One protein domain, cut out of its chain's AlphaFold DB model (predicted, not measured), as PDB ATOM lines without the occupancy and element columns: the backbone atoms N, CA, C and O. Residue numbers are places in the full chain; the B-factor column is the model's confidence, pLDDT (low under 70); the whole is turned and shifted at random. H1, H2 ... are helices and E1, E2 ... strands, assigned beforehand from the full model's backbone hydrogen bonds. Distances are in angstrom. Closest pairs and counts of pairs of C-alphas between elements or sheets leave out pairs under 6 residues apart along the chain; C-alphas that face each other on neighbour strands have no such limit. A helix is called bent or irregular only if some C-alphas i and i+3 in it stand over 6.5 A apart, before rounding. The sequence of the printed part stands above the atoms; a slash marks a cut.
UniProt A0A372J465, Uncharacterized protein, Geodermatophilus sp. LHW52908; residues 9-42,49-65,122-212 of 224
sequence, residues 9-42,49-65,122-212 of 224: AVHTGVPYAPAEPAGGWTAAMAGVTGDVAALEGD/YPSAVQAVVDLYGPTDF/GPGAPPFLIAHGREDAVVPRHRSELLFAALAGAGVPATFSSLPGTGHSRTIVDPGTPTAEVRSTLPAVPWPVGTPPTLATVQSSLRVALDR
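Overview. This is residues 9 to 42, 49 to 65 and 122 to 212 of the 224 residues of an uncharacterized protein of Geodermatophilus sp. LHW52908 (UniProt A0A372J465). A four-stranded sheet lies between helices in three layers, with H1 and H2 over one face and H4 over the other, where the short H3 also lies. The 142 printed residues run H1 E1 E2 H2 E3 H3 E4 H4, mixed in class, with under half in named elements. The mixed sheet has the order E1 E2 E3 E4; the whole is compact, radius of gyration of the C-alphas 14.3 A, spanning 42 by 35 by 25 A.

Along the chain. Find C-alpha 21 at (25.915, 6.604, 1.340); H1 runs 17.2 A to residue 32. Next come E1, 56 to 59, E2, 128 to 133, 16.8 A, H2, 142 to 153, 16.1 A, and E3, 158 to 163, 16.4 A. H3, 170 to 173, is only just irregular, C-alphas 170 and 173 being 6.7 A apart. E4 is 181 to 184, and H4, from 199, ends at C-alpha 210 (48.003, -3.219, -5.645).

Arrangement. E1 and E2 are parallel, N 58 and O 129 2.9 A apart; E2 and E3 are parallel, N 130 and O 159 2.8 A; E3 and E4 are antiparallel, N 160 and O 183 2.8 A. H1 is on the sheet, height 5.9 A, its closest C-alphas to E1 being Gly 24 and Asp 58, 4.6 A. H2, on the same face, is over E2 and E3, height 9.0 A; E2, H2, E3 form a strand-helix-strand unit, parallel strands joined through a helix, with a right-handed crossover. On the opposite face is H4, height 9.5 A, and H3, over none of the strands, only just: 2 of its C-alphas fall on E2. H1, H2 and H4 have every O i to N i+4 pair within hydrogen-bond range; H3 is too short for one.

Size, cuts and confidence. C-alphas 42 and 49 are 11.4 A apart across one cut, 65 and 122 19.3 A across the other. The link E4 to H4 is long. Confidence is under 70 at residues 12 to 22 and 178.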
ATOM      1  N   ALA A   9      38.931  -2.122  -0.167       79.81
ATOM      2  CA  ALA A   9      37.608  -1.621   0.186       79.81
ATOM      3  C   ALA A   9      37.030  -0.828  -0.994       79.81
ATOM      4  O   ALA A   9      37.558   0.212  -1.384       79.81
ATOM      5  N   VAL A  10      35.952  -1.332  -1.593       76.62
ATOM      6  CA  VAL A  10      35.297  -0.672  -2.729       76.62
ATOM      7  C   VAL A  10      33.830  -0.475  -2.405       76.62
ATOM      8  O   VAL A  10      33.111  -1.448  -2.176       76.62
ATOM      9  N   HIS A  11      33.364   0.767  -2.466       72.81
ATOM     10  CA  HIS A  11      31.942   1.013  -2.612       72.81
ATOM     11  C   HIS A  11      31.553   0.898  -4.093       72.81
ATOM     12  O   HIS A  11      31.836   1.778  -4.903       72.81
ATOM     13  N   THR A  12      30.910  -0.211  -4.460       53.00
ATOM     14  CA  THR A  12      30.208  -0.353  -5.741       53.00
ATOM     15  C   THR A  12      28.716  -0.440  -5.439       53.00
ATOM     16  O   THR A  12      28.240  -1.511  -5.064       53.00
ATOM     17  N   GLY A  13      27.983   0.673  -5.522       47.12
ATOM     18  CA  GLY A  13      26.535   0.685  -5.290       47.12
ATOM     19  C   GLY A  13      25.830  -0.459  -6.035       47.12
ATOM     20  O   GLY A  13      26.021  -0.642  -7.238       47.12
ATOM     21  N   VAL A  14      25.060  -1.281  -5.318       38.22
ATOM     22  CA  VAL A  14      24.300  -2.405  -5.898       38.22
ATOM     23  C   VAL A  14      22.969  -1.848  -6.415       38.22
ATOM     24  O   VAL A  14      22.340  -1.114  -5.663       38.22
ATOM     25  N   PRO A  15      22.487  -2.182  -7.626       37.81
ATOM     26  CA  PRO A  15      21.435  -1.430  -8.336       37.81
ATOM     27  C   PRO A  15      20.023  -1.334  -7.707       37.81
ATOM     28  O   PRO A  15      19.129  -0.822  -8.372       37.81
ATOM     29  N   TYR A  16      19.773  -1.787  -6.472       32.94
ATOM     30  CA  TYR A  16      18.403  -1.936  -5.944       32.94
ATOM     31  C   TYR A  16      18.166  -1.574  -4.461       32.94
ATOM     32  O   TYR A  16      17.138  -1.973  -3.918       32.94
ATOM     33  N   ALA A  17      19.030  -0.803  -3.787       36.25
ATOM     34  CA  ALA A  17      18.772  -0.407  -2.389       36.25
ATOM     35  C   ALA A  17      19.003   1.095  -2.109       36.25
ATOM     36  O   ALA A  17      20.004   1.637  -2.569       36.25
ATOM     37  N   PRO A  18      18.133   1.772  -1.331       39.84
ATOM     38  CA  PRO A  18      18.294   3.177  -0.928       39.84
ATOM     39  C   PRO A  18      19.332   3.414   0.196       39.84
ATOM     40  O   PRO A  18      19.447   4.525   0.694       39.84
ATOM     41  N   ALA A  19      20.107   2.398   0.600       39.69
ATOM     42  CA  ALA A  19      21.095   2.466   1.691       39.69
ATOM     43  C   ALA A  19      22.536   2.736   1.197       39.69
ATOM     44  O   ALA A  19      23.487   2.084   1.625       39.69
ATOM     45  N   GLU A  20      22.704   3.644   0.239       54.81
ATOM     46  CA  GLU A  20      23.960   3.808  -0.509       54.81
ATOM     47  C   GLU A  20      25.080   4.619   0.156       54.81
ATOM     48  O   GLU A  20      26.218   4.145   0.110       54.81
ATOM     49  N   PRO A  21      24.826   5.770   0.817       56.72
ATOM     50  CA  PRO A  21      25.915   6.604   1.340       56.72
ATOM     51  C   PRO A  21      26.744   5.898   2.423       56.72
ATOM     52  O   PRO A  21      27.940   6.152   2.574       56.72
ATOM     53  N   ALA A  22      26.142   4.935   3.128       65.75
ATOM     54  CA  ALA A  22      26.827   4.097   4.109       65.75
ATOM     55  C   ALA A  22      27.966   3.257   3.497       65.75
ATOM     56  O   ALA A  22      28.903   2.888   4.205       65.75
ATOM     57  N   GLY A  23      27.922   2.953   2.196       80.06
ATOM     58  CA  GLY A  23      28.954   2.161   1.536       80.06
ATOM     59  C   GLY A  23      30.266   2.925   1.348       80.06
ATOM     60  O   GLY A  23      31.326   2.374   1.647       80.06
ATOM     61  N   GLY A  24      30.200   4.195   0.928       87.88
ATOM     62  CA  GLY A  24      31.367   5.085   0.865       87.88
ATOM     63  C   GLY A  24      31.983   5.307   2.248       87.88
ATOM     64  O   GLY A  24      33.187   5.120   2.428       87.88
ATOM     65  N   TRP A  25      31.141   5.555   3.261       94.19
ATOM     66  CA  TRP A  25      31.569   5.640   4.664       94.19
ATOM     67  C   TRP A  25      32.274   4.366   5.147       94.19
ATOM     68  O   TRP A  25      33.371   4.441   5.697       94.19
ATOM     69  N   THR A  26      31.686   3.191   4.901       93.12
ATOM     70  CA  THR A  26      32.257   1.901   5.327       93.12
ATOM     71  C   THR A  26      33.606   1.651   4.658       93.12
ATOM     72  O   THR A  26      34.556   1.227   5.316       93.12
ATOM     73  N   ALA A  27      33.712   1.940   3.357       94.31
ATOM     74  CA  ALA A  27      34.958   1.785   2.618       94.31
ATOM     75  C   ALA A  27      36.046   2.738   3.133       94.31
ATOM     76  O   ALA A  27      37.194   2.325   3.303       94.31
ATOM     77  N   ALA A  28      35.677   3.989   3.426       96.31
ATOM     78  CA  ALA A  28      36.584   4.966   4.008       96.31
ATOM     79  C   ALA A  28      37.058   4.533   5.400       96.31
ATOM     80  O   ALA A  28      38.267   4.484   5.610       96.31
ATOM     81  N   MET A  29      36.145   4.148   6.306       96.81
ATOM     82  CA  MET A  29      36.483   3.630   7.640       96.81
ATOM     83  C   MET A  29      37.456   2.452   7.551       96.81
ATOM     84  O   MET A  29      38.541   2.531   8.118       96.81
ATOM     85  N   ALA A  30      37.143   1.422   6.757       95.25
ATOM     86  CA  ALA A  30      38.030   0.270   6.564       95.25
ATOM     87  C   ALA A  30      39.434   0.668   6.069       95.25
ATOM     88  O   ALA A  30      40.429   0.035   6.418       95.25
ATOM     89  N   GLY A  31      39.523   1.733   5.269       95.94
ATOM     90  CA  GLY A  31      40.784   2.300   4.805       95.94
ATOM     91  C   GLY A  31      41.637   2.936   5.892       95.94
ATOM     92  O   GLY A  31      42.856   2.800   5.863       95.94
ATOM     93  N   VAL A  32      41.018   3.657   6.824       96.94
ATOM     94  CA  VAL A  32      41.740   4.496   7.795       96.94
ATOM     95  C   VAL A  32      41.811   3.901   9.201       96.94
ATOM     96  O   VAL A  32      42.424   4.516  10.065       96.94
ATOM     97  N   THR A  33      41.198   2.740   9.455       96.00
ATOM     98  CA  THR A  33      41.151   2.150  10.805       96.00
ATOM     99  C   THR A  33      41.792   0.774  10.943       96.00
ATOM    100  O   THR A  33      41.703   0.198  12.020       96.00
ATOM    101  N   GLY A  34      42.437   0.234   9.904       90.62
ATOM    102  CA  GLY A  34      43.010  -1.124   9.935       90.62
ATOM    103  C   GLY A  34      44.174  -1.336  10.919       90.62
ATOM    104  O   GLY A  34      44.665  -2.451  11.071       90.62
ATOM    105  N   ASP A  35      44.661  -0.271  11.556       88.12
ATOM    106  CA  ASP A  35      45.649  -0.285  12.639       88.12
ATOM    107  C   ASP A  35      45.091   0.270  13.968       88.12
ATOM    108  O   ASP A  35      45.817   0.392  14.963       88.12
ATOM    109  N   VAL A  36      43.790   0.570  14.027       91.69
ATOM    110  CA  VAL A  36      43.121   1.116  15.212       91.69
ATOM    111  C   VAL A  36      42.557  -0.032  16.042       91.69
ATOM    112  O   VAL A  36      41.409  -0.434  15.889       91.69
ATOM    113  N   ALA A  37      43.352  -0.520  16.998       90.31
ATOM    114  CA  ALA A  37      43.005  -1.678  17.834       90.31
ATOM    115  C   ALA A  37      41.625  -1.591  18.522       90.31
ATOM    116  O   ALA A  37      40.974  -2.608  18.731       90.31
ATOM    117  N   ALA A  38      41.161  -0.384  18.868       91.00
ATOM    118  CA  ALA A  38      39.845  -0.179  19.479       91.00
ATOM    119  C   ALA A  38      38.662  -0.432  18.519       91.00
ATOM    120  O   ALA A  38      37.529  -0.539  18.984       91.00
ATOM    121  N   LEU A  39      38.912  -0.502  17.206       91.00
ATOM    122  CA  LEU A  39      37.909  -0.662  16.150       91.00
ATOM    123  C   LEU A  39      37.997  -2.013  15.414       91.00
ATOM    124  O   LEU A  39      37.153  -2.278  14.566       91.00
ATOM    125  N   GLU A  40      38.953  -2.882  15.761       90.69
ATOM    126  CA  GLU A  40      39.092  -4.227  15.166       90.69
ATOM    127  C   GLU A  40      37.906  -5.153  15.477       90.69
ATOM    128  O   GLU A  40      37.506  -5.979  14.656       90.69
ATOM    129  N   GLY A  41      37.325  -5.009  16.671       90.44
ATOM    130  CA  GLY A  41      36.289  -5.912  17.167       90.44
ATOM    131  C   GLY A  41      36.801  -7.333  17.449       90.44
ATOM    132  O   GLY A  41      37.995  -7.618  17.419       90.44
ATOM    133  N   ASP A  42      35.876  -8.234  17.778       91.12
ATOM    134  CA  ASP A  42      36.157  -9.622  18.180       91.12
ATOM    135  C   ASP A  42      35.249 -10.655  17.482       91.12
ATOM    136  O   ASP A  42      35.251 -11.847  17.802       91.12
ATOM    137  N   TYR A  49      44.072 -12.290  11.803       88.69
ATOM    138  CA  TYR A  49      44.338 -11.754  10.468       88.69
ATOM    139  C   TYR A  49      44.290 -10.220  10.466       88.69
ATOM    140  O   TYR A  49      43.419  -9.652  11.120       88.69
ATOM    141  N   PRO A  50      45.171  -9.542   9.709       88.88
ATOM    142  CA  PRO A  50      45.075  -8.097   9.520       88.88
ATOM    143  C   PRO A  50      43.772  -7.698   8.815       88.88
ATOM    144  O   PRO A  50      43.366  -8.341   7.845       88.88
ATOM    145  N   SER A  51      43.165  -6.598   9.258       90.88
ATOM    146  CA  SER A  51      41.969  -5.988   8.655       90.88
ATOM    147  C   SER A  51      42.299  -4.888   7.629       90.88
ATOM    148  O   SER A  51      41.426  -4.444   6.883       90.88
ATOM    149  N   ALA A  52      43.566  -4.453   7.568       91.94
ATOM    150  CA  ALA A  52      44.014  -3.366   6.705       91.94
ATOM    151  C   ALA A  52      43.822  -3.675   5.208       91.94
ATOM    152  O   ALA A  52      44.216  -4.731   4.702       91.94
ATOM    153  N   VAL A  53      43.278  -2.700   4.475       93.38
ATOM    154  CA  VAL A  53      43.081  -2.759   3.018       93.38
ATOM    155  C   VAL A  53      44.176  -1.993   2.274       93.38
ATOM    156  O   VAL A  53      44.805  -1.089   2.817       93.38
ATOM    157  N   GLN A  54      44.423  -2.346   1.014       92.38
ATOM    158  CA  GLN A  54      45.521  -1.787   0.214       92.38
ATOM    159  C   GLN A  54      45.084  -0.665  -0.731       92.38
ATOM    160  O   GLN A  54      45.936  -0.000  -1.317       92.38
ATOM    161  N   ALA A  55      43.780  -0.446  -0.900       92.88
ATOM    162  CA  ALA A  55      43.221   0.673  -1.652       92.88
ATOM    163  C   ALA A  55      41.761   0.909  -1.253       92.88
ATOM    164  O   ALA A  55      41.071  -0.031  -0.841       92.88
ATOM    165  N   VAL A  56      41.300   2.150  -1.426       94.94
ATOM    166  CA  VAL A  56      39.920   2.562  -1.155       94.94
ATOM    167  C   VAL A  56      39.307   3.259  -2.360       94.94
ATOM    168  O   VAL A  56      39.938   4.108  -2.994       94.94
ATOM    169  N   VAL A  57      38.051   2.921  -2.643       93.25
ATOM    170  CA  VAL A  57      37.184   3.672  -3.554       93.25
ATOM    171  C   VAL A  57      35.986   4.174  -2.762       93.25
ATOM    172  O   VAL A  57      35.128   3.381  -2.365       93.25
ATOM    173  N   ASP A  58      35.950   5.484  -2.550       93.88
ATOM    174  CA  ASP A  58      34.871   6.205  -1.884       93.88
ATOM    175  C   ASP A  58      34.042   6.961  -2.930       93.88
ATOM    176  O   ASP A  58      34.537   7.864  -3.609       93.88
ATOM    177  N   LEU A  59      32.776   6.582  -3.075       91.81
ATOM    178  CA  LEU A  59      31.811   7.337  -3.867       91.81
ATOM    179  C   LEU A  59      30.864   7.998  -2.867       91.81
ATOM    180  O   LEU A  59      30.155   7.283  -2.162       91.81
ATOM    181  N   TYR A  60      30.915   9.333  -2.794       91.38
ATOM    182  CA  TYR A  60      30.034  10.206  -2.001       91.38
ATOM    183  C   TYR A  60      29.790   9.783  -0.537       91.38
ATOM    184  O   TYR A  60      28.715  10.020   0.015       91.38
ATOM    185  N   GLY A  61      30.780   9.182   0.130       93.12
ATOM    186  CA  GLY A  61      30.675   8.812   1.538       93.12
ATOM    187  C   GLY A  61      30.630  10.027   2.478       93.12
ATOM    188  O   GLY A  61      31.357  11.007   2.269       93.12
ATOM    189  N   PRO A  62      29.819   9.996   3.552       93.88
ATOM    190  CA  PRO A  62      29.924  10.965   4.632       93.88
ATOM    191  C   PRO A  62      31.213  10.718   5.427       93.88
ATOM    192  O   PRO A  62      31.553   9.586   5.752       93.88
ATOM    193  N   THR A  63      31.956  11.780   5.733       93.62
ATOM    194  CA  THR A  63      33.299  11.668   6.345       93.62
ATOM    195  C   THR A  63      33.454  12.477   7.627       93.62
ATOM    196  O   THR A  63      34.410  12.263   8.372       93.62
ATOM    197  N   ASP A  64      32.504  13.381   7.880       94.19
ATOM    198  CA  ASP A  64      32.346  14.091   9.141       94.19
ATOM    199  C   ASP A  64      30.898  14.563   9.311       94.19
ATOM    200  O   ASP A  64      30.456  15.460   8.587       94.19
ATOM    201  N   PHE A  65      30.175  13.925  10.239       95.00
ATOM    202  CA  PHE A  65      28.733  14.114  10.433       95.00
ATOM    203  C   PHE A  65      28.356  15.495  10.983       95.00
ATOM    204  O   PHE A  65      27.335  16.049  10.589       95.00
ATOM    205  N   GLY A 122      45.883   9.043   8.577       95.69
ATOM    206  CA  GLY A 122      47.304   9.107   8.895       95.69
ATOM    207  C   GLY A 122      48.173   8.612   7.734       95.69
ATOM    208  O   GLY A 122      47.650   8.113   6.738       95.69
ATOM    209  N   PRO A 123      49.511   8.710   7.847       93.06
ATOM    210  CA  PRO A 123      50.440   8.345   6.770       93.06
ATOM    211  C   PRO A 123      50.428   6.847   6.419       93.06
ATOM    212  O   PRO A 123      50.969   6.460   5.388       93.06
ATOM    213  N   GLY A 124      49.842   6.005   7.277       90.44
ATOM    214  CA  GLY A 124      49.636   4.578   7.021       90.44
ATOM    215  C   GLY A 124      48.407   4.262   6.162       90.44
ATOM    216  O   GLY A 124      48.250   3.110   5.765       90.44
ATOM    217  N   ALA A 125      47.551   5.246   5.864       95.12
ATOM    218  CA  ALA A 125      46.353   5.017   5.066       95.12
ATOM    219  C   ALA A 125      46.713   4.597   3.621       95.12
ATOM    220  O   ALA A 125      47.686   5.098   3.043       95.12
ATOM    221  N   PRO A 126      45.936   3.685   3.010       94.69
ATOM    222  CA  PRO A 126      46.165   3.233   1.645       94.69
ATOM    223  C   PRO A 126      45.817   4.331   0.630       94.69
ATOM    224  O   PRO A 126      45.218   5.339   0.989       94.69
ATOM    225  N   PRO A 127      46.134   4.155  -0.664       94.19
ATOM    226  CA  PRO A 127      45.665   5.056  -1.708       94.19
ATOM    227  C   PRO A 127      44.132   5.152  -1.802       94.19
ATOM    228  O   PRO A 127      43.445   4.129  -1.778       94.19
ATOM    229  N   PHE A 128      43.614   6.366  -2.011       94.69
ATOM    230  CA  PHE A 128      42.182   6.648  -2.185       94.69
ATOM    231  C   PHE A 128      41.843   7.115  -3.606       94.69
ATOM    232  O   PHE A 128      42.507   7.983  -4.183       94.69
ATOM    233  N   LEU A 129      40.736   6.604  -4.134       93.50
ATOM    234  CA  LEU A 129      39.973   7.215  -5.215       93.50
ATOM    235  C   LEU A 129      38.644   7.711  -4.640       93.50
ATOM    236  O   LEU A 129      37.877   6.917  -4.108       93.50
ATOM    237  N   ILE A 130      38.377   9.005  -4.768       94.31
ATOM    238  CA  ILE A 130      37.189   9.671  -4.236       94.31
ATOM    239  C   ILE A 130      36.403  10.263  -5.406       94.31
ATOM    240  O   ILE A 130      36.983  10.940  -6.258       94.31
ATOM    241  N   ALA A 131      35.094  10.053  -5.451       92.88
ATOM    242  CA  ALA A 131      34.218  10.678  -6.437       92.88
ATOM    243  C   ALA A 131      32.974  11.261  -5.769       92.88
ATOM    244  O   ALA A 131      32.351  10.594  -4.947       92.88
ATOM    245  N   HIS A 132      32.595  12.488  -6.131       93.69
ATOM    246  CA  HIS A 132      31.409  13.132  -5.562       93.69
ATOM    247  C   HIS A 132      30.712  14.060  -6.570       93.69
ATOM    248  O   HIS A 132      31.364  14.858  -7.251       93.69
ATOM    249  N   GLY A 133      29.384  13.965  -6.653       93.25
ATOM    250  CA  GLY A 133      28.544  14.898  -7.404       93.25
ATOM    251  C   GLY A 133      28.520  16.302  -6.784       93.25
ATOM    252  O   GLY A 133      28.716  16.463  -5.581       93.25
ATOM    253  N   ARG A 134      28.341  17.358  -7.583       93.44
ATOM    254  CA  ARG A 134      28.227  18.732  -7.046       93.44
ATOM    255  C   ARG A 134      26.824  19.077  -6.583       93.44
ATOM    256  O   ARG A 134      26.684  19.936  -5.719       93.44
ATOM    257  N   GLU A 135      25.833  18.404  -7.141       92.75
ATOM    258  CA  GLU A 135      24.410  18.576  -6.883       92.75
ATOM    259  C   GLU A 135      23.892  17.468  -5.950       92.75
ATOM    260  O   GLU A 135      22.713  17.121  -5.964       92.75
ATOM    261  N   ASP A 136      24.792  16.861  -5.169       92.56
ATOM    262  CA  ASP A 136      24.447  15.860  -4.168       92.56
ATOM    263  C   ASP A 136      23.661  16.517  -3.023       92.56
ATOM    264  O   ASP A 136      24.190  17.320  -2.254       92.56
ATOM    265  N   ALA A 137      22.365  16.207  -2.972       91.44
ATOM    266  CA  ALA A 137      21.432  16.718  -1.977       91.44
ATOM    267  C   ALA A 137      21.317  15.816  -0.734       91.44
ATOM    268  O   ALA A 137      20.545  16.134   0.164       91.44
ATOM    269  N   VAL A 138      22.047  14.695  -0.679       91.38
ATOM    270  CA  VAL A 138      22.000  13.737   0.441       91.38
ATOM    271  C   VAL A 138      23.280  13.811   1.257       91.38
ATOM    272  O   VAL A 138      23.226  13.893   2.475       91.38
ATOM    273  N   VAL A 139      24.441  13.794   0.606       93.31
ATOM    274  CA  VAL A 139      25.730  13.972   1.270       93.31
ATOM    275  C   VAL A 139      26.387  15.220   0.695       93.31
ATOM    276  O   VAL A 139      26.652  15.285  -0.500       93.31
ATOM    277  N   PRO A 140      26.709  16.227   1.518       94.50
ATOM    278  CA  PRO A 140      27.430  17.396   1.039       94.50
ATOM    279  C   PRO A 140      28.776  17.030   0.412       94.50
ATOM    280  O   PRO A 140      29.629  16.430   1.071       94.50
ATOM    281  N   ARG A 141      29.047  17.520  -0.804       95.06
ATOM    282  CA  ARG A 141      30.350  17.357  -1.481       95.06
ATOM    283  C   ARG A 141      31.547  17.720  -0.596       95.06
ATOM    284  O   ARG A 141      32.607  17.100  -0.697       95.06
ATOM    285  N   HIS A 142      31.369  18.697   0.295       96.44
ATOM    286  CA  HIS A 142      32.385  19.125   1.255       96.44
ATOM    287  C   HIS A 142      32.961  17.960   2.088       96.44
ATOM    288  O   HIS A 142      34.135  17.988   2.444       96.44
ATOM    289  N   ARG A 143      32.200  16.876   2.317       95.38
ATOM    290  CA  ARG A 143      32.697  15.649   2.969       95.38
ATOM    291  C   ARG A 143      33.883  15.029   2.216       95.38
ATOM    292  O   ARG A 143      34.930  14.753   2.806       95.38
ATOM    293  N   SER A 144      33.766  14.867   0.902       96.75
ATOM    294  CA  SER A 144      34.866  14.353   0.077       96.75
ATOM    295  C   SER A 144      36.016  15.351  -0.057       96.75
ATOM    296  O   SER A 144      37.170  14.941  -0.168       96.75
ATOM    297  N   GLU A 145      35.734  16.658  -0.010       97.62
ATOM    298  CA  GLU A 145      36.777  17.691  -0.012       97.62
ATOM    299  C   GLU A 145      37.631  17.639   1.262       97.62
ATOM    300  O   GLU A 145      38.859  17.677   1.159       97.62
ATOM    301  N   LEU A 146      37.004  17.485   2.433       97.69
ATOM    302  CA  LEU A 146      37.696  17.324   3.715       97.69
ATOM    303  C   LEU A 146      38.540  16.051   3.757       97.69
ATOM    304  O   LEU A 146      39.698  16.102   4.168       97.69
ATOM    305  N   LEU A 147      37.992  14.921   3.299       98.06
ATOM    306  CA  LEU A 147      38.735  13.662   3.251       98.06
ATOM    307  C   LEU A 147      39.949  13.770   2.322       98.06
ATOM    308  O   LEU A 147      41.057  13.410   2.719       98.06
ATOM    309  N   PHE A 148      39.775  14.323   1.116       98.25
ATOM    310  CA  PHE A 148      40.887  14.558   0.195       98.25
ATOM    311  C   PHE A 148      41.957  15.470   0.810       98.25
ATOM    312  O   PHE A 148      43.147  15.173   0.701       98.25
ATOM    313  N   ALA A 149      41.555  16.558   1.474       98.25
ATOM    314  CA  ALA A 149      42.482  17.479   2.126       98.25
ATOM    315  C   ALA A 149      43.263  16.808   3.269       98.25
ATOM    316  O   ALA A 149      44.477  16.988   3.357       98.25
ATOM    317  N   ALA A 150      42.598  16.001   4.102       98.31
ATOM    318  CA  ALA A 150      43.244  15.246   5.174       98.31
ATOM    319  C   ALA A 150      44.259  14.231   4.623       98.31
ATOM    320  O   ALA A 150      45.398  14.183   5.086       98.31
ATOM    321  N   LEU A 151      43.882  13.474   3.585       98.31
ATOM    322  CA  LEU A 151      44.770  12.511   2.924       98.31
ATOM    323  C   LEU A 151      45.986  13.208   2.305       98.31
ATOM    324  O   LEU A 151      47.118  12.773   2.507       98.31
ATOM    325  N   ALA A 152      45.768  14.326   1.610       97.88
ATOM    326  CA  ALA A 152      46.844  15.130   1.044       97.88
ATOM    327  C   ALA A 152      47.790  15.672   2.127       97.88
ATOM    328  O   ALA A 152      49.008  15.578   1.973       97.88
ATOM    329  N   GLY A 153      47.248  16.180   3.237       97.88
ATOM    330  CA  GLY A 153      48.032  16.650   4.381       97.88
ATOM    331  C   GLY A 153      48.863  15.546   5.045       97.88
ATOM    332  O   GLY A 153      49.971  15.811   5.505       97.88
ATOM    333  N   ALA A 154      48.369  14.306   5.036       97.44
ATOM    334  CA  ALA A 154      49.082  13.129   5.533       97.44
ATOM    335  C   ALA A 154      50.083  12.529   4.521       97.44
ATOM    336  O   ALA A 154      50.748  11.542   4.834       97.44
ATOM    337  N   GLY A 155      50.200  13.095   3.313       96.12
ATOM    338  CA  GLY A 155      51.059  12.566   2.249       96.12
ATOM    339  C   GLY A 155      50.527  11.282   1.604       96.12
ATOM    340  O   GLY A 155      51.281  10.562   0.947       96.12
ATOM    341  N   VAL A 156      49.239  10.986   1.777       95.44
ATOM    342  CA  VAL A 156      48.598   9.782   1.249       95.44
ATOM    343  C   VAL A 156      48.237   9.995  -0.228       95.44
ATOM    344  O   VAL A 156      47.680  11.034  -0.605       95.44
ATOM    345  N   PRO A 157      48.530   9.021  -1.109       94.44
ATOM    346  CA  PRO A 157      48.054   9.038  -2.485       94.44
ATOM    347  C   PRO A 157      46.525   9.119  -2.566       94.44
ATOM    348  O   PRO A 157      45.831   8.195  -2.162       94.44
ATOM    349  N   ALA A 158      45.990  10.189  -3.138       94.94
ATOM    350  CA  ALA A 158      44.557  10.394  -3.266       94.94
ATOM    351  C   ALA A 158      44.236  11.057  -4.602       94.94
ATOM    352  O   ALA A 158      44.966  11.932  -5.070       94.94
ATOM    353  N   THR A 159      43.131  10.652  -5.215       93.81
ATOM    354  CA  THR A 159      42.535  11.360  -6.350       93.81
ATOM    355  C   THR A 159      41.080  11.645  -6.044       93.81
ATOM    356  O   THR A 159      40.363  10.744  -5.628       93.81
ATOM    357  N   PHE A 160      40.652  12.885  -6.252       94.44
ATOM    358  CA  PHE A 160      39.287  13.335  -6.045       94.44
ATOM    359  C   PHE A 160      38.695  13.863  -7.349       94.44
ATOM    360  O   PHE A 160      39.200  14.835  -7.914       94.44
ATOM    361  N   SER A 161      37.610  13.235  -7.790       93.25
ATOM    362  CA  SER A 161      36.803  13.646  -8.934       93.25
ATOM    363  C   SER A 161      35.518  14.316  -8.449       93.25
ATOM    364  O   SER A 161      34.683  13.680  -7.808       93.25
ATOM    365  N   SER A 162      35.332  15.589  -8.784       93.62
ATOM    366  CA  SER A 162      34.103  16.345  -8.536       93.62
ATOM    367  C   SER A 162      33.303  16.488  -9.830       93.62
ATOM    368  O   SER A 162      33.825  17.032 -10.801       93.62
ATOM    369  N   LEU A 163      32.052  16.024  -9.855       92.75
ATOM    370  CA  LEU A 163      31.256  15.915 -11.082       92.75
ATOM    371  C   LEU A 163      30.125  16.960 -11.110       92.75
ATOM    372  O   LEU A 163      29.180  16.834 -10.330       92.75
ATOM    373  N   PRO A 164      30.197  17.988 -11.977       91.31
ATOM    374  CA  PRO A 164      29.097  18.927 -12.194       91.31
ATOM    375  C   PRO A 164      27.871  18.257 -12.830       91.31
ATOM    376  O   PRO A 164      28.007  17.338 -13.641       91.31
ATOM    377  N   GLY A 165      26.679  18.750 -12.506       89.25
ATOM    378  CA  GLY A 165      25.399  18.204 -12.970       89.25
ATOM    379  C   GLY A 165      25.051  16.815 -12.419       89.25
ATOM    380  O   GLY A 165      24.154  16.165 -12.952       89.25
ATOM    381  N   THR A 166      25.759  16.333 -11.397       89.88
ATOM    382  CA  THR A 166      25.597  14.992 -10.821       89.88
ATOM    383  C   THR A 166      25.202  15.109  -9.352       89.88
ATOM    384  O   THR A 166      25.894  15.768  -8.580       89.88
ATOM    385  N   GLY A 167      24.105  14.451  -8.968       89.69
ATOM    386  CA  GLY A 167      23.647  14.356  -7.578       89.69
ATOM    387  C   GLY A 167      24.126  13.095  -6.854       89.69
ATOM    388  O   GLY A 167      25.138  12.503  -7.232       89.69
ATOM    389  N   HIS A 168      23.356  12.651  -5.855       88.19
ATOM    390  CA  HIS A 168      23.591  11.405  -5.114       88.19
ATOM    391  C   HIS A 168      23.246  10.181  -5.977       88.19
ATOM    392  O   HIS A 168      22.155   9.616  -5.890       88.19
ATOM    393  N   SER A 169      24.128   9.835  -6.918       81.69
ATOM    394  CA  SER A 169      23.804   8.902  -7.999       81.69
ATOM    395  C   SER A 169      24.896   7.876  -8.272       81.69
ATOM    396  O   SER A 169      26.075   8.196  -8.420       81.69
ATOM    397  N   ARG A 170      24.471   6.630  -8.509       72.88
ATOM    398  CA  ARG A 170      25.316   5.546  -9.042       72.88
ATOM    399  C   ARG A 170      25.896   5.852 -10.427       72.88
ATOM    400  O   ARG A 170      26.899   5.254 -10.806       72.88
ATOM    401  N   THR A 171      25.315   6.795 -11.174       78.25
ATOM    402  CA  THR A 171      25.832   7.230 -12.486       78.25
ATOM    403  C   THR A 171      27.146   8.004 -12.386       78.25
ATOM    404  O   THR A 171      27.740   8.344 -13.404       78.25
ATOM    405  N   ILE A 172      27.654   8.252 -11.175       82.69
ATOM    406  CA  ILE A 172      28.948   8.906 -10.969       82.69
ATOM    407  C   ILE A 172      30.115   8.162 -11.638       82.69
ATOM    408  O   ILE A 172      31.126   8.780 -11.951       82.69
ATOM    409  N   VAL A 173      29.962   6.852 -11.880       83.69
ATOM    410  CA  VAL A 173      30.921   6.020 -12.628       83.69
ATOM    411  C   VAL A 173      30.455   5.649 -14.046       83.69
ATOM    412  O   VAL A 173      31.057   4.784 -14.690       83.69
ATOM    413  N   ASP A 174      29.370   6.259 -14.524       80.44
ATOM    414  CA  ASP A 174      28.827   6.036 -15.865       80.44
ATOM    415  C   ASP A 174      29.703   6.743 -16.920       80.44
ATOM    416  O   ASP A 174      29.982   7.940 -16.782       80.44
ATOM    417  N   PRO A 175      30.123   6.047 -17.995       73.25
ATOM    418  CA  PRO A 175      30.823   6.664 -19.124       73.25
ATOM    419  C   PRO A 175      30.082   7.838 -19.786       73.25
ATOM    420  O   PRO A 175      30.724   8.660 -20.436       73.25
ATOM    421  N   GLY A 176      28.754   7.906 -19.664       76.12
ATOM    422  CA  GLY A 176      27.912   8.981 -20.191       76.12
ATOM    423  C   GLY A 176      27.934  10.270 -19.365       76.12
ATOM    424  O   GLY A 176      27.394  11.282 -19.815       76.12
ATOM    425  N   THR A 177      28.553  10.267 -18.181       75.19
ATOM    426  CA  THR A 177      28.660  11.470 -17.349       75.19
ATOM    427  C   THR A 177      29.631  12.469 -17.995       75.19
ATOM    428  O   THR A 177      30.758  12.114 -18.331       75.19
ATOM    429  N   PRO A 178      29.232  13.729 -18.237       68.38
ATOM    430  CA  PRO A 178      29.899  14.537 -19.257       68.38
ATOM    431  C   PRO A 178      31.273  15.082 -18.847       68.38
ATOM    432  O   PRO A 178      32.140  15.226 -19.707       68.38
ATOM    433  N   THR A 179      31.494  15.417 -17.568       82.81
ATOM    434  CA  THR A 179      32.744  16.058 -17.111       82.81
ATOM    435  C   THR A 179      33.058  15.768 -15.642       82.81
ATOM    436  O   THR A 179      32.151  15.497 -14.853       82.81
ATOM    437  N   ALA A 180      34.335  15.882 -15.263       88.25
ATOM    438  CA  ALA A 180      34.756  15.955 -13.865       88.25
ATOM    439  C   ALA A 180      35.919  16.936 -13.675       88.25
ATOM    440  O   ALA A 180      36.842  16.986 -14.485       88.25
ATOM    441  N   GLU A 181      35.919  17.671 -12.567       90.44
ATOM    442  CA  GLU A 181      37.119  18.336 -12.065       90.44
ATOM    443  C   GLU A 181      37.916  17.334 -11.228       90.44
ATOM    444  O   GLU A 181      37.404  16.805 -10.241       90.44
ATOM    445  N   VAL A 182      39.163  17.069 -11.616       90.69
ATOM    446  CA  VAL A 182      40.014  16.070 -10.961       90.69
ATOM    447  C   VAL A 182      41.168  16.758 -10.240       90.69
ATOM    448  O   VAL A 182      41.959  17.468 -10.859       90.69
ATOM    449  N   ARG A 183      41.296  16.498  -8.937       92.50
ATOM    450  CA  ARG A 183      42.462  16.852  -8.115       92.50
ATOM    451  C   ARG A 183      43.192  15.575  -7.718       92.50
ATOM    452  O   ARG A 183      42.550  14.588  -7.375       92.50
ATOM    453  N   SER A 184      44.521  15.568  -7.747       92.88
ATOM    454  CA  SER A 184      45.311  14.400  -7.344       92.88
ATOM    455  C   SER A 184      46.553  14.813  -6.570       92.88
ATOM    456  O   SER A 184      47.160  15.837  -6.874       92.88
ATOM    457  N   THR A 185      46.931  14.004  -5.581       93.12
ATOM    458  CA  THR A 185      48.232  14.110  -4.901       93.12
ATOM    459  C   THR A 185      49.334  13.368  -5.664       93.12
ATOM    460  O   THR A 185      50.512  13.496  -5.336       93.12
ATOM    461  N   LEU A 186      48.970  12.598  -6.695       86.25
ATOM    462  CA  LEU A 186      49.911  11.902  -7.562       86.25
ATOM    463  C   LEU A 186      50.396  12.821  -8.697       86.25
ATOM    464  O   LEU A 186      49.597  13.576  -9.246       86.25
ATOM    465  N   PRO A 187      51.668  12.701  -9.131       81.06
ATOM    466  CA  PRO A 187      52.184  13.455 -10.279       81.06
ATOM    467  C   PRO A 187      51.433  13.175 -11.587       81.06
ATOM    468  O   PRO A 187      51.368  14.030 -12.464       81.06
ATOM    469  N   ALA A 188      50.889  11.964 -11.722       76.44
ATOM    470  CA  ALA A 188      50.048  11.557 -12.834       76.44
ATOM    471  C   ALA A 188      49.023  10.522 -12.358       76.44
ATOM    472  O   ALA A 188      49.346   9.622 -11.576       76.44
ATOM    473  N   VAL A 189      47.798  10.637 -12.865       75.50
ATOM    474  CA  VAL A 189      46.753   9.619 -12.716       75.50
ATOM    475  C   VAL A 189      46.742   8.712 -13.955       75.50
ATOM    476  O   VAL A 189      47.008   9.194 -15.055       75.50
ATOM    477  N   PRO A 190      46.455   7.403 -13.824       71.00
ATOM    478  CA  PRO A 190      46.506   6.458 -14.944       71.00
ATOM    479  C   PRO A 190      45.318   6.559 -15.927       71.00
ATOM    480  O   PRO A 190      45.091   5.643 -16.712       71.00
ATOM    481  N   TRP A 191      44.551   7.651 -15.898       73.44
ATOM    482  CA  TRP A 191      43.437   7.939 -16.809       73.44
ATOM    483  C   TRP A 191      43.463   9.410 -17.250       73.44
ATOM    484  O   TRP A 191      44.126  10.222 -16.604       73.44
ATOM    485  N   PRO A 192      42.758   9.781 -18.336       71.06
ATOM    486  CA  PRO A 192      42.699  11.169 -18.779       71.06
ATOM    487  C   PRO A 192      42.184  12.108 -17.677       71.06
ATOM    488  O   PRO A 192      41.137  11.881 -17.074       71.06
ATOM    489  N   VAL A 193      42.921  13.186 -17.411       72.62
ATOM    490  CA  VAL A 193      42.472  14.237 -16.487       72.62
ATOM    491  C   VAL A 193      41.265  14.953 -17.100       72.62
ATOM    492  O   VAL A 193      41.260  15.245 -18.293       72.62
ATOM    493  N   GLY A 194      40.245  15.235 -16.287       70.38
ATOM    494  CA  GLY A 194      39.030  15.937 -16.722       70.38
ATOM    495  C   GLY A 194      37.868  15.028 -17.140       70.38
ATOM    496  O   GLY A 194      36.753  15.513 -17.343       70.38
ATOM    497  N   THR A 195      38.092  13.715 -17.246       77.19
ATOM    498  CA  THR A 195      37.013  12.741 -17.480       77.19
ATOM    499  C   THR A 195      36.437  12.244 -16.156       77.19
ATOM    500  O   THR A 195      37.195  12.120 -15.185       77.19
ATOM    501  N   PRO A 196      35.137  11.908 -16.094       76.31
ATOM    502  CA  PRO A 196      34.573  11.258 -14.915       76.31
ATOM    503  C   PRO A 196      35.314   9.954 -14.588       76.31
ATOM    504  O   PRO A 196      35.905   9.318 -15.473       76.31
ATOM    505  N   PRO A 197      35.286   9.517 -13.318       80.31
ATOM    506  CA  PRO A 197      35.646   8.148 -13.018       80.31
ATOM    507  C   PRO A 197      34.699   7.221 -13.788       80.31
ATOM    508  O   PRO A 197      33.517   7.494 -13.936       80.31
ATOM    509  N   THR A 198      35.231   6.119 -14.296       84.62
ATOM    510  CA  THR A 198      34.446   5.013 -14.852       84.62
ATOM    511  C   THR A 198      34.790   3.746 -14.088       84.62
ATOM    512  O   THR A 198      35.813   3.698 -13.400       84.62
ATOM    513  N   LEU A 199      34.017   2.674 -14.255       83.06
ATOM    514  CA  LEU A 199      34.413   1.375 -13.703       83.06
ATOM    515  C   LEU A 199      35.811   0.939 -14.193       83.06
ATOM    516  O   LEU A 199      36.593   0.393 -13.419       83.06
ATOM    517  N   ALA A 200      36.160   1.239 -15.447       81.94
ATOM    518  CA  ALA A 200      37.492   0.964 -15.986       81.94
ATOM    519  C   ALA A 200      38.575   1.801 -15.284       81.94
ATOM    520  O   ALA A 200      39.642   1.290 -14.946       81.94
ATOM    521  N   THR A 201      38.289   3.073 -15.008       82.31
ATOM    522  CA  THR A 201      39.169   3.961 -14.239       82.31
ATOM    523  C   THR A 201      39.383   3.451 -12.815       82.31
ATOM    524  O   THR A 201      40.519   3.390 -12.343       82.31
ATOM    525  N   VAL A 202      38.306   3.030 -12.148       84.75
ATOM    526  CA  VAL A 202      38.354   2.419 -10.814       84.75
ATOM    527  C   VAL A 202      39.249   1.179 -10.842       84.75
ATOM    528  O   VAL A 202      40.209   1.093 -10.081       84.75
ATOM    529  N   GLN A 203      39.015   0.256 -11.777       84.38
ATOM    530  CA  GLN A 203      39.827  -0.956 -11.921       84.38
ATOM    531  C   GLN A 203      41.310  -0.649 -12.170       84.38
ATOM    532  O   GLN A 203      42.177  -1.280 -11.565       84.38
ATOM    533  N   SER A 204      41.620   0.327 -13.025       82.75
ATOM    534  CA  SER A 204      42.999   0.763 -13.277       82.75
ATOM    535  C   SER A 204      43.651   1.368 -12.031       82.75
ATOM    536  O   SER A 204      44.802   1.051 -11.737       82.75
ATOM    537  N   SER A 205      42.911   2.172 -11.261       82.06
ATOM    538  CA  SER A 205      43.374   2.733  -9.981       82.06
ATOM    539  C   SER A 205      43.767   1.633  -9.004       82.06
ATOM    540  O   SER A 205      44.850   1.669  -8.422       82.06
ATOM    541  N   LEU A 206      42.899   0.629  -8.865       85.75
ATOM    542  CA  LEU A 206      43.105  -0.496  -7.960       85.75
ATOM    543  C   LEU A 206      44.314  -1.336  -8.364       85.75
ATOM    544  O   LEU A 206      45.114  -1.690  -7.505       85.75
ATOM    545  N   ARG A 207      44.501  -1.608  -9.661       84.69
ATOM    546  CA  ARG A 207      45.698  -2.311 -10.156       84.69
ATOM    547  C   ARG A 207      46.975  -1.556  -9.803       84.69
ATOM    548  O   ARG A 207      47.869  -2.130  -9.196       84.69
ATOM    549  N   VAL A 208      47.020  -0.255 -10.096       81.69
ATOM    550  CA  VAL A 208      48.184   0.584  -9.772       81.69
ATOM    551  C   VAL A 208      48.461   0.610  -8.271       81.69
ATOM    552  O   VAL A 208      49.623   0.593  -7.877       81.69
ATOM    553  N   ALA A 209      47.429   0.652  -7.429       82.56
ATOM    554  CA  ALA A 209      47.606   0.613  -5.981       82.56
ATOM    555  C   ALA A 209      48.144  -0.746  -5.497       82.56
ATOM    556  O   ALA A 209      49.075  -0.772  -4.697       82.56
ATOM    557  N   LEU A 210      47.611  -1.853  -6.020       82.94
ATOM    558  CA  LEU A 210      48.003  -3.219  -5.645       82.94
ATOM    559  C   LEU A 210      49.383  -3.643  -6.169       82.94
ATOM    560  O   LEU A 210      49.980  -4.572  -5.624       82.94
ATOM    561  N   ASP A 211      49.888  -2.980  -7.209       81.88
ATOM    562  CA  ASP A 211      51.218  -3.231  -7.773       81.88
ATOM    563  C   ASP A 211      52.322  -2.382  -7.112       81.88
ATOM    564  O   ASP A 211      53.507  -2.570  -7.403       81.88
ATOM    565  N   ARG A 212      51.977  -1.456  -6.202       70.31
ATOM    566  CA  ARG A 212      52.983  -0.696  -5.447       70.31
ATOM    567  C   ARG A 212      53.688  -1.613  -4.448       70.31
ATOM    568  O   ARG A 212      53.014  -2.324  -3.705       70.31
TER     569      ARG A 212